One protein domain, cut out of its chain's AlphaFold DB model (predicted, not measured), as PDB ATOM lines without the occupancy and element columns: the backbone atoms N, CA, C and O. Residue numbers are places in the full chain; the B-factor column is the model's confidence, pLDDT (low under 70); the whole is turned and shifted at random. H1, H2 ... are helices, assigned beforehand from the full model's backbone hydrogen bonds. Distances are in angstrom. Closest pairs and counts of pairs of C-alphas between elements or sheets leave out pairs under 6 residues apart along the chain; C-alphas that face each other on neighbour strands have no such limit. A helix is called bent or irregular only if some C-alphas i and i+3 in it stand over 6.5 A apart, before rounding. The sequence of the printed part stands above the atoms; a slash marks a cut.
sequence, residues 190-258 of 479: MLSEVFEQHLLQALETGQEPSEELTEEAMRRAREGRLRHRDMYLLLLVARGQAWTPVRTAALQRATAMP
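What this domain is: This is residues 190 to 258 of the 479 residues of the protein "SNF2/RAD54 family helicase" of Streptomyces sp. FR1 (UniProt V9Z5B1). Four helices make a compact body of two crossed pairs: H2 and H4 lie side by side and run the same way, and H1 and H3, running the same way as each other but less closely joined, cross them at a steep slant. H1 meets H2 with part of its length, and H3 folds back on H4 as a helical hairpin. The printed part has 69 residues with four named helices, in the order H1, H2, H3, H4, and no named strand; the class is all helix. The radius of gyration of the C-alphas is 10.6 A, and the C-alphas span 32 by 24 by 18 A.

How they stand to each other: H1, residues 192 to 204, touches H2, residues 211 to 222, with its residues 195 to 199 alone, against 213 to 216 alone of H2. Their closest C-alphas, those of His 198 and Leu 213, are 6.9 A apart, and they run opposite ways at a steep tilt of 59 degrees. H1 is close to but not clearly touching H3, residues 228 to 237: the closest C-alphas, those of Glu 196 and Asp 230, are 7.2 A apart, at a shallow tilt of 16 degrees, the same way. H2 touches H4, residues 241 to 255, at a shallow tilt of 18 degrees, the same way; the closest C-alphas are those of Ala 221 and Arg 253, at 5.7 A. H2 and H3 are near each other. H3 and H4 are a helical hairpin: they touch, with the C-alphas of Leu 235 and Arg 247 closest at 5.5 A, and run opposite ways at a steep tilt of 41 degrees. H1 and H4 are apart. Every O i to N i+4 pair is within hydrogen-bond range in H1, H2 and H3, and 9 of 11 are in H4.

Where its parts are: H1 begins at C-alpha 192, at (-35.534, 22.088, -33.999), and measures 18.1 A from first to last C-alpha. H2 measures 16.6 A, and H3, the shortest at 10 residues, 12.9 A. H3 begins at C-alpha 228, at (-47.338, 21.611, -38.160). H4, the longest helix with 15 residues, measures 21.3 A and ends at C-alpha 255, at (-50.508, 24.326, -49.097). H4 is irregular: C-alphas 242 and 245 are 7.2 A apart, where about 5 A is the distance in a regular helix, and its line is a rough one.

The domain as a whole: The two C-alphas farthest apart, those of Thr 205 and Pro 258, are 31.9 A apart. The printed part runs from residue 190 to 258 and has no cut. The links H2 to H3 and H3 to H4 are tight, and the link H1 to H2, of 6 residues, is short. The mean pLDDT of the printed part is 95.2, and no printed residue is under 70.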
ATOM      1  N   MET A 190     -30.122  25.740 -37.536       92.06
ATOM      2  CA  MET A 190     -30.556  25.699 -36.150       92.06
ATOM      3  C   MET A 190     -31.280  24.378 -35.879       92.06
ATOM      4  O   MET A 190     -32.096  23.944 -36.697       92.06
ATOM      5  N   LEU A 191     -31.005  23.739 -34.739       92.62
ATOM      6  CA  LEU A 191     -31.749  22.548 -34.312       92.62
ATOM      7  C   LEU A 191     -33.214  22.887 -34.032       92.62
ATOM      8  O   LEU A 191     -33.558  24.033 -33.749       92.62
ATOM      9  N   SER A 192     -34.085  21.884 -34.111       93.38
ATOM     10  CA  SER A 192     -35.534  22.088 -33.999       93.38
ATOM     11  C   SER A 192     -35.970  22.690 -32.664       93.38
ATOM     12  O   SER A 192     -36.857  23.536 -32.658       93.38
ATOM     13  N   GLU A 193     -35.331  22.311 -31.561       91.88
ATOM     14  CA  GLU A 193     -35.586  22.875 -30.233       91.88
ATOM     15  C   GLU A 193     -35.194  24.350 -30.153       91.88
ATOM     16  O   GLU A 193     -35.973  25.165 -29.671       91.88
ATOM     17  N   VAL A 194     -34.020  24.693 -30.686       92.56
ATOM     18  CA  VAL A 194     -33.500  26.068 -30.681       92.56
ATOM     19  C   VAL A 194     -34.375  26.967 -31.551       92.56
ATOM     20  O   VAL A 194     -34.746  28.067 -31.152       92.56
ATOM     21  N   PHE A 195     -34.787  26.462 -32.718       95.69
ATOM     22  CA  PHE A 195     -35.707  27.162 -33.609       95.69
ATOM     23  C   PHE A 195     -37.054  27.426 -32.944       95.69
ATOM     24  O   PHE A 195     -37.570  28.540 -33.016       95.69
ATOM     25  N   GLU A 196     -37.614  26.418 -32.279       94.50
ATOM     26  CA  GLU A 196     -38.878  26.556 -31.562       94.50
ATOM     27  C   GLU A 196     -38.769  27.552 -30.404       94.50
ATOM     28  O   GLU A 196     -39.664  28.374 -30.235       94.50
ATOM     29  N   GLN A 197     -37.665  27.543 -29.657       92.25
ATOM     30  CA  GLN A 197     -37.426  28.493 -28.569       92.25
ATOM     31  C   GLN A 197     -37.291  29.924 -29.059       92.25
ATOM     32  O   GLN A 197     -37.984  30.796 -28.547       92.25
ATOM     33  N   HIS A 198     -36.456  30.169 -30.071       94.19
ATOM     34  CA  HIS A 198     -36.296  31.507 -30.641       94.19
ATOM     35  C   HIS A 198     -37.621  32.018 -31.217       94.19
ATOM     36  O   HIS A 198     -37.958  33.190 -31.055       94.19
ATOM     37  N   LEU A 199     -38.404  31.137 -31.853       96.50
ATOM     38  CA  LEU A 199     -39.733  31.477 -32.348       96.50
ATOM     39  C   LEU A 199     -40.686  31.840 -31.205       96.50
ATOM     40  O   LEU A 199     -41.311  32.892 -31.262       96.50
ATOM     41  N   LEU A 200     -40.801  31.000 -30.174       95.56
ATOM     42  CA  LEU A 200     -41.682  31.260 -29.033       95.56
ATOM     43  C   LEU A 200     -41.272  32.528 -28.284       95.56
ATOM     44  O   LEU A 200     -42.118  33.383 -28.053       95.56
ATOM     45  N   GLN A 201     -39.981  32.707 -28.009       94.00
ATOM     46  CA  GLN A 201     -39.458  33.891 -27.336       94.00
ATOM     47  C   GLN A 201     -39.772  35.172 -28.117       94.00
ATOM     48  O   GLN A 201     -40.246  36.147 -27.531       94.00
ATOM     49  N   ALA A 202     -39.556  35.182 -29.435       95.50
ATOM     50  CA  ALA A 202     -39.878  36.342 -30.266       95.50
ATOM     51  C   ALA A 202     -41.388  36.647 -30.254       95.50
ATOM     52  O   ALA A 202     -41.787  37.806 -30.175       95.50
ATOM     53  N   LEU A 203     -42.238  35.613 -30.271       96.19
ATOM     54  CA  LEU A 203     -43.693  35.770 -30.209       96.19
ATOM     55  C   LEU A 203     -44.181  36.265 -28.840       96.19
ATOM     56  O   LEU A 203     -45.034  37.148 -28.790       96.19
ATOM     57  N   GLU A 204     -43.646  35.726 -27.747       95.25
ATOM     58  CA  GLU A 204     -44.009  36.086 -26.371       95.25
ATOM     59  C   GLU A 204     -43.581  37.513 -26.018       95.25
ATOM     60  O   GLU A 204     -44.335  38.257 -25.393       95.25
ATOM     61  N   THR A 205     -42.391  37.920 -26.461       94.81
ATOM     62  CA  THR A 205     -41.861  39.276 -26.240       94.81
ATOM     63  C   THR A 205     -42.403  40.305 -27.236       94.81
ATOM     64  O   THR A 205     -42.143  41.498 -27.088       94.81
ATOM     65  N   GLY A 206     -43.150  39.865 -28.254       92.88
ATOM     66  CA  GLY A 206     -43.652  40.721 -29.329       92.88
ATOM     67  C   GLY A 206     -42.549  41.306 -30.219       92.88
ATOM     68  O   GLY A 206     -42.782  42.309 -30.896       92.88
ATOM     69  N   GLN A 207     -41.355  40.712 -30.208       93.88
ATOM     70  CA  GLN A 207     -40.229  41.140 -31.027       93.88
ATOM     71  C   GLN A 207     -40.397  40.705 -32.490       93.88
ATOM     72  O   GLN A 207     -41.060  39.721 -32.830       93.88
ATOM     73  N   GLU A 208     -39.783  41.471 -33.389       94.94
ATOM     74  CA  GLU A 208     -39.628  41.074 -34.787       94.94
ATOM     75  C   GLU A 208     -38.687  39.860 -34.896       94.94
ATOM     76  O   GLU A 208     -37.839  39.665 -34.020       94.94
ATOM     77  N   PRO A 209     -38.820  39.016 -35.938       96.12
ATOM     78  CA  PRO A 209     -37.943  37.865 -36.069       96.12
ATOM     79  C   PRO A 209     -36.517  38.348 -36.325       96.12
ATOM     80  O   PRO A 209     -36.291  39.211 -37.176       96.12
ATOM     81  N   SER A 210     -35.544  37.760 -35.630       95.88
ATOM     82  CA  SER A 210     -34.136  38.006 -35.939       95.88
ATOM     83  C   SER A 210     -33.796  37.550 -37.363       95.88
ATOM     84  O   SER A 210     -34.523  36.761 -37.981       95.88
ATOM     85  N   GLU A 211     -32.671  38.032 -37.894       95.81
ATOM     86  CA  GLU A 211     -32.172  37.615 -39.209       95.81
ATOM     87  C   GLU A 211     -31.947  36.096 -39.253       95.81
ATOM     88  O   GLU A 211     -32.485  35.420 -40.128       95.81
ATOM     89  N   GLU A 212     -31.288  35.534 -38.237       94.50
ATOM     90  CA  GLU A 212     -31.047  34.091 -38.123       94.50
ATOM     91  C   GLU A 212     -32.346  33.271 -38.073       94.50
ATOM     92  O   GLU A 212     -32.471  32.249 -38.757       94.50
ATOM     93  N   LEU A 213     -33.339  33.718 -37.292       96.50
ATOM     94  CA  LEU A 213     -34.639  33.048 -37.205       96.50
ATOM     95  C   LEU A 213     -35.380  33.115 -38.545       96.50
ATOM     96  O   LEU A 213     -35.994  32.133 -38.971       96.50
ATOM     97  N   THR A 214     -35.300  34.261 -39.223       97.56
ATOM     98  CA  THR A 214     -35.884  34.474 -40.550       97.56
ATOM     99  C   THR A 214     -35.260  33.533 -41.575       97.56
ATOM    100  O   THR A 214     -35.980  32.815 -42.275       97.56
ATOM    101  N   GLU A 215     -33.931  33.480 -41.645       96.31
ATOM    102  CA  GLU A 215     -33.203  32.608 -42.564       96.31
ATOM    103  C   GLU A 215     -33.490  31.125 -42.308       96.31
ATOM    104  O   GLU A 215     -33.765  30.376 -43.255       96.31
ATOM    105  N   GLU A 216     -33.498  30.693 -41.042       96.25
ATOM    106  CA  GLU A 216     -33.832  29.314 -40.685       96.25
ATOM    107  C   GLU A 216     -35.279  28.971 -41.053       96.25
ATOM    108  O   GLU A 216     -35.512  27.930 -41.675       96.25
ATOM    109  N   ALA A 217     -36.251  29.828 -40.725       97.31
ATOM    110  CA  ALA A 217     -37.657  29.595 -41.052       97.31
ATOM    111  C   ALA A 217     -37.855  29.458 -42.570       97.31
ATOM    112  O   ALA A 217     -38.514  28.522 -43.035       97.31
ATOM    113  N   MET A 218     -37.230  30.342 -43.354       97.00
ATOM    114  CA  MET A 218     -37.259  30.293 -44.819       97.00
ATOM    115  C   MET A 218     -36.582  29.032 -45.366       97.00
ATOM    116  O   MET A 218     -37.091  28.408 -46.304       97.00
ATOM    117  N   ARG A 219     -35.444  28.620 -44.795       94.44
ATOM    118  CA  ARG A 219     -34.774  27.359 -45.143       94.44
ATOM    119  C   ARG A 219     -35.685  26.162 -44.867       94.44
ATOM    120  O   ARG A 219     -35.929  25.371 -45.777       94.44
ATOM    121  N   ARG A 220     -36.245  26.056 -43.657       95.50
ATOM    122  CA  ARG A 220     -37.169  24.973 -43.276       95.50
ATOM    123  C   ARG A 220     -38.409  24.940 -44.161       95.50
ATOM    124  O   ARG A 220     -38.869  23.853 -44.500       95.50
ATOM    125  N   ALA A 221     -38.947  26.091 -44.560       95.19
ATOM    126  CA  ALA A 221     -40.093  26.150 -45.461       95.19
ATOM    127  C   ALA A 221     -39.762  25.543 -46.833       95.19
ATOM    128  O   ALA A 221     -40.471  24.644 -47.291       95.19
ATOM    129  N   ARG A 222     -38.654  25.985 -47.449       92.94
ATOM    130  CA  ARG A 222     -38.201  25.520 -48.773       92.94
ATOM    131  C   ARG A 222     -37.856  24.035 -48.794       92.94
ATOM    132  O   ARG A 222     -38.209  23.337 -49.736       92.94
ATOM    133  N   GLU A 223     -37.199  23.553 -47.748       91.19
ATOM    134  CA  GLU A 223     -36.777  22.152 -47.628       91.19
ATOM    135  C   GLU A 223     -37.890  21.235 -47.100       91.19
ATOM    136  O   GLU A 223     -37.694  20.034 -46.936       91.19
ATOM    137  N   GLY A 224     -39.069  21.785 -46.802       91.25
ATOM    138  CA  GLY A 224     -40.196  21.024 -46.282       91.25
ATOM    139  C   GLY A 224     -40.043  20.541 -44.835       91.25
ATOM    140  O   GLY A 224     -40.776  19.647 -44.412       91.25
ATOM    141  N   ARG A 225     -39.136  21.147 -44.067       92.94
ATOM    142  CA  ARG A 225     -38.827  20.805 -42.670       92.94
ATOM    143  C   ARG A 225     -39.686  21.537 -41.633       92.94
ATOM    144  O   ARG A 225     -39.605  21.209 -40.455       92.94
ATOM    145  N   LEU A 226     -40.513  22.514 -42.027       95.00
ATOM    146  CA  LEU A 226     -41.448  23.150 -41.086       95.00
ATOM    147  C   LEU A 226     -42.503  22.151 -40.605       95.00
ATOM    148  O   LEU A 226     -43.246  21.573 -41.407       95.00
ATOM    149  N   ARG A 227     -42.592  21.977 -39.284       93.50
ATOM    150  CA  ARG A 227     -43.572  21.094 -38.645       93.50
ATOM    151  C   ARG A 227     -44.918  21.810 -38.541       93.50
ATOM    152  O   ARG A 227     -45.008  23.032 -38.633       93.50
ATOM    153  N   HIS A 228     -45.988  21.047 -38.314       94.88
ATOM    154  CA  HIS A 228     -47.338  21.611 -38.160       94.88
ATOM    155  C   HIS A 228     -47.406  22.671 -37.053       94.88
ATOM    156  O   HIS A 228     -48.015  23.713 -37.256       94.88
ATOM    157  N   ARG A 229     -46.761  22.426 -35.907       95.44
ATOM    158  CA  ARG A 229     -46.709  23.380 -34.790       95.44
ATOM    159  C   ARG A 229     -46.010  24.681 -35.192       95.44
ATOM    160  O   ARG A 229     -46.563  25.750 -34.975       95.44
ATOM    161  N   ASP A 230     -44.868  24.588 -35.869       96.75
ATOM    162  CA  ASP A 230     -44.124  25.755 -36.357       96.75
ATOM    163  C   ASP A 230     -44.964  26.576 -37.358       96.75
ATOM    164  O   ASP A 230     -45.055  27.797 -37.256       96.75
ATOM    165  N   MET A 231     -45.647  25.907 -38.298       97.94
ATOM    166  CA  MET A 231     -46.564  26.572 -39.234       97.94
ATOM    167  C   MET A 231     -47.754  27.222 -38.524       97.94
ATOM    168  O   MET A 231     -48.165  28.306 -38.927       97.94
ATOM    169  N   TYR A 232     -48.301  26.593 -37.480       97.94
ATOM    170  CA  TYR A 232     -49.366  27.179 -36.665       97.94
ATOM    171  C   TYR A 232     -48.898  28.494 -36.028       97.94
ATOM    172  O   TYR A 232     -49.544  29.526 -36.209       97.94
ATOM    173  N   LEU A 233     -47.747  28.471 -35.350       97.88
ATOM    174  CA  LEU A 233     -47.169  29.646 -34.698       97.88
ATOM    175  C   LEU A 233     -46.905  30.769 -35.708       97.88
ATOM    176  O   LEU A 233     -47.357  31.894 -35.513       97.88
ATOM    177  N   LEU A 234     -46.266  30.466 -36.839       98.19
ATOM    178  CA  LEU A 234     -45.982  31.467 -37.869       98.19
ATOM    179  C   LEU A 234     -47.271  32.037 -38.487       98.19
ATOM    180  O   LEU A 234     -47.441  33.250 -38.592       98.19
ATOM    181  N   LEU A 235     -48.217  31.194 -38.899       98.19
ATOM    182  CA  LEU A 235     -49.387  31.662 -39.647       98.19
ATOM    183  C   LEU A 235     -50.431  32.332 -38.758       98.19
ATOM    184  O   LEU A 235     -50.983  33.371 -39.137       98.19
ATOM    185  N   LEU A 236     -50.692  31.752 -37.588       97.00
ATOM    186  CA  LEU A 236     -51.854  32.074 -36.766       97.00
ATOM    187  C   LEU A 236     -51.505  32.816 -35.479       97.00
ATOM    188  O   LEU A 236     -52.382  33.517 -34.981       97.00
ATOM    189  N   VAL A 237     -50.250  32.787 -35.018       96.62
ATOM    190  CA  VAL A 237     -49.805  33.541 -33.830       96.62
ATOM    191  C   VAL A 237     -48.970  34.763 -34.216       96.62
ATOM    192  O   VAL A 237     -49.275  35.860 -33.759       96.62
ATOM    193  N   ALA A 238     -47.991  34.628 -35.116       96.62
ATOM    194  CA  ALA A 238     -47.121  35.736 -35.513       96.62
ATOM    195  C   ALA A 238     -47.896  36.884 -36.183       96.62
ATOM    196  O   ALA A 238     -48.805  36.667 -37.000       96.62
ATOM    197  N   ARG A 239     -47.524  38.126 -35.850       92.75
ATOM    198  CA  ARG A 239     -48.142  39.369 -36.337       92.75
ATOM    199  C   ARG A 239     -47.072  40.407 -36.652       92.75
ATOM    200  O   ARG A 239     -46.002  40.383 -36.068       92.75
ATOM    201  N   GLY A 240     -47.389  41.346 -37.542       93.56
ATOM    202  CA  GLY A 240     -46.481  42.424 -37.946       93.56
ATOM    203  C   GLY A 240     -45.866  42.212 -39.330       93.56
ATOM    204  O   GLY A 240     -45.832  41.099 -39.853       93.56
ATOM    205  N   GLN A 241     -45.409  43.310 -39.939       94.81
ATOM    206  CA  GLN A 241     -44.896  43.327 -41.317       94.81
ATOM    207  C   GLN A 241     -43.574  42.561 -41.469       94.81
ATOM    208  O   GLN A 241     -43.385  41.887 -42.480       94.81
ATOM    209  N   ALA A 242     -42.699  42.600 -40.459       96.56
ATOM    210  CA  ALA A 242     -41.421  41.886 -40.477       96.56
ATOM    211  C   ALA A 242     -41.587  40.357 -40.587       96.56
ATOM    212  O   ALA A 242     -40.764  39.681 -41.197       96.56
ATOM    213  N   TRP A 243     -42.700  39.809 -40.087       97.62
ATOM    214  CA  TRP A 243     -43.006  38.382 -40.189       97.62
ATOM    215  C   TRP A 243     -43.579  37.976 -41.557       97.62
ATOM    216  O   TRP A 243     -43.605  36.791 -41.885       97.62
ATOM    217  N   THR A 244     -44.048  38.912 -42.387       97.00
ATOM    218  CA  THR A 244     -44.734  38.604 -43.658       97.00
ATOM    219  C   THR A 244     -43.959  37.642 -44.577       97.00
ATOM    220  O   THR A 244     -44.592  36.711 -45.094       97.00
ATOM    221  N   PRO A 245     -42.629  37.769 -44.775       97.00
ATOM    222  CA  PRO A 245     -41.875  36.848 -45.628       97.00
ATOM    223  C   PRO A 245     -41.924  35.396 -45.133       97.00
ATOM    224  O   PRO A 245     -42.305  34.498 -45.888       97.00
ATOM    225  N   VAL A 246     -41.631  35.164 -43.847       97.62
ATOM    226  CA  VAL A 246     -41.637  33.814 -43.253       97.62
ATOM    227  C   VAL A 246     -43.043  33.232 -43.177       97.62
ATOM    228  O   VAL A 246     -43.233  32.044 -43.434       97.62
ATOM    229  N   ARG A 247     -44.051  34.068 -42.906       98.25
ATOM    230  CA  ARG A 247     -45.461  33.662 -42.903       98.25
ATOM    231  C   ARG A 247     -45.920  33.233 -44.295       98.25
ATOM    232  O   ARG A 247     -46.577  32.208 -44.435       98.25
ATOM    233  N   THR A 248     -45.512  33.955 -45.337       97.50
ATOM    234  CA  THR A 248     -45.808  33.591 -46.732       97.50
ATOM    235  C   THR A 248     -45.172  32.250 -47.102       97.50
ATOM    236  O   THR A 248     -45.844  31.381 -47.658       97.50
ATOM    237  N   ALA A 249     -43.905  32.030 -46.735       97.38
ATOM    238  CA  ALA A 249     -43.225  30.759 -46.983       97.38
ATOM    239  C   ALA A 249     -43.844  29.592 -46.190       97.38
ATOM    240  O   ALA A 249     -44.008  28.492 -46.723       97.38
ATOM    241  N   ALA A 250     -44.255  29.827 -44.941       97.94
ATOM    242  CA  ALA A 250     -44.981  28.845 -44.140       97.94
ATOM    243  C   ALA A 250     -46.336  28.483 -44.767       97.94
ATOM    244  O   ALA A 250     -46.705  27.309 -44.787       97.94
ATOM    245  N   LEU A 251     -47.053  29.462 -45.334       97.56
ATOM    246  CA  LEU A 251     -48.328  29.226 -46.010       97.56
ATOM    247  C   LEU A 251     -48.119  28.383 -47.268       97.56
ATOM    248  O   LEU A 251     -48.788  27.367 -47.434       97.56
ATOM    249  N   GLN A 252     -47.135  28.734 -48.102       96.19
ATOM    250  CA  GLN A 252     -46.743  27.926 -49.261       96.19
ATOM    251  C   GLN A 252     -46.442  26.479 -48.849       96.19
ATOM    252  O   GLN A 252     -47.000  25.540 -49.422       96.19
ATOM    253  N   ARG A 253     -45.653  26.281 -47.785       95.31
ATOM    254  CA  ARG A 253     -45.370  24.943 -47.259       95.31
ATOM    255  C   ARG A 253     -46.637  24.209 -46.809       95.31
ATOM    256  O   ARG A 253     -46.807  23.042 -47.166       95.31
ATOM    257  N   ALA A 254     -47.528  24.868 -46.071       95.81
ATOM    258  CA  ALA A 254     -48.790  24.274 -45.637       95.81
ATOM    259  C   ALA A 254     -49.642  23.833 -46.839       95.81
ATOM    260  O   ALA A 254     -50.152  22.712 -46.856       95.81
ATOM    261  N   THR A 255     -49.743  24.665 -47.883       93.94
ATOM    262  CA  THR A 255     -50.508  24.326 -49.097       93.94
ATOM    263  C   THR A 255     -49.933  23.135 -49.868       93.94
ATOM    264  O   THR A 255     -50.698  22.342 -50.419       93.94
ATOM    265  N   ALA A 256     -48.610  22.949 -49.847       92.12
ATOM    266  CA  ALA A 256     -47.925  21.827 -50.486       92.12
ATOM    267  C   ALA A 256     -48.001  20.511 -49.683       92.12
ATOM    268  O   ALA A 256     -47.551  19.470 -50.160       92.12
ATOM    269  N   MET A 257     -48.561  20.528 -48.466       90.38
ATOM    270  CA  MET A 257     -48.585  19.375 -47.565       90.38
ATOM    271  C   MET A 257     -50.016  18.995 -47.156       90.38
ATOM    272  O   MET A 257     -50.408  19.252 -46.023       90.38
ATOM    273  N   PRO A 258     -50.837  18.356 -48.011       88.62
ATOM    274  CA  PRO A 258     -52.136  17.840 -47.577       88.62
ATOM    275  C   PRO A 258     -51.977  16.809 -46.437       88.62
ATOM    276  O   PRO A 258     -51.157  15.899 -46.575       88.62
TER     277      PRO A 258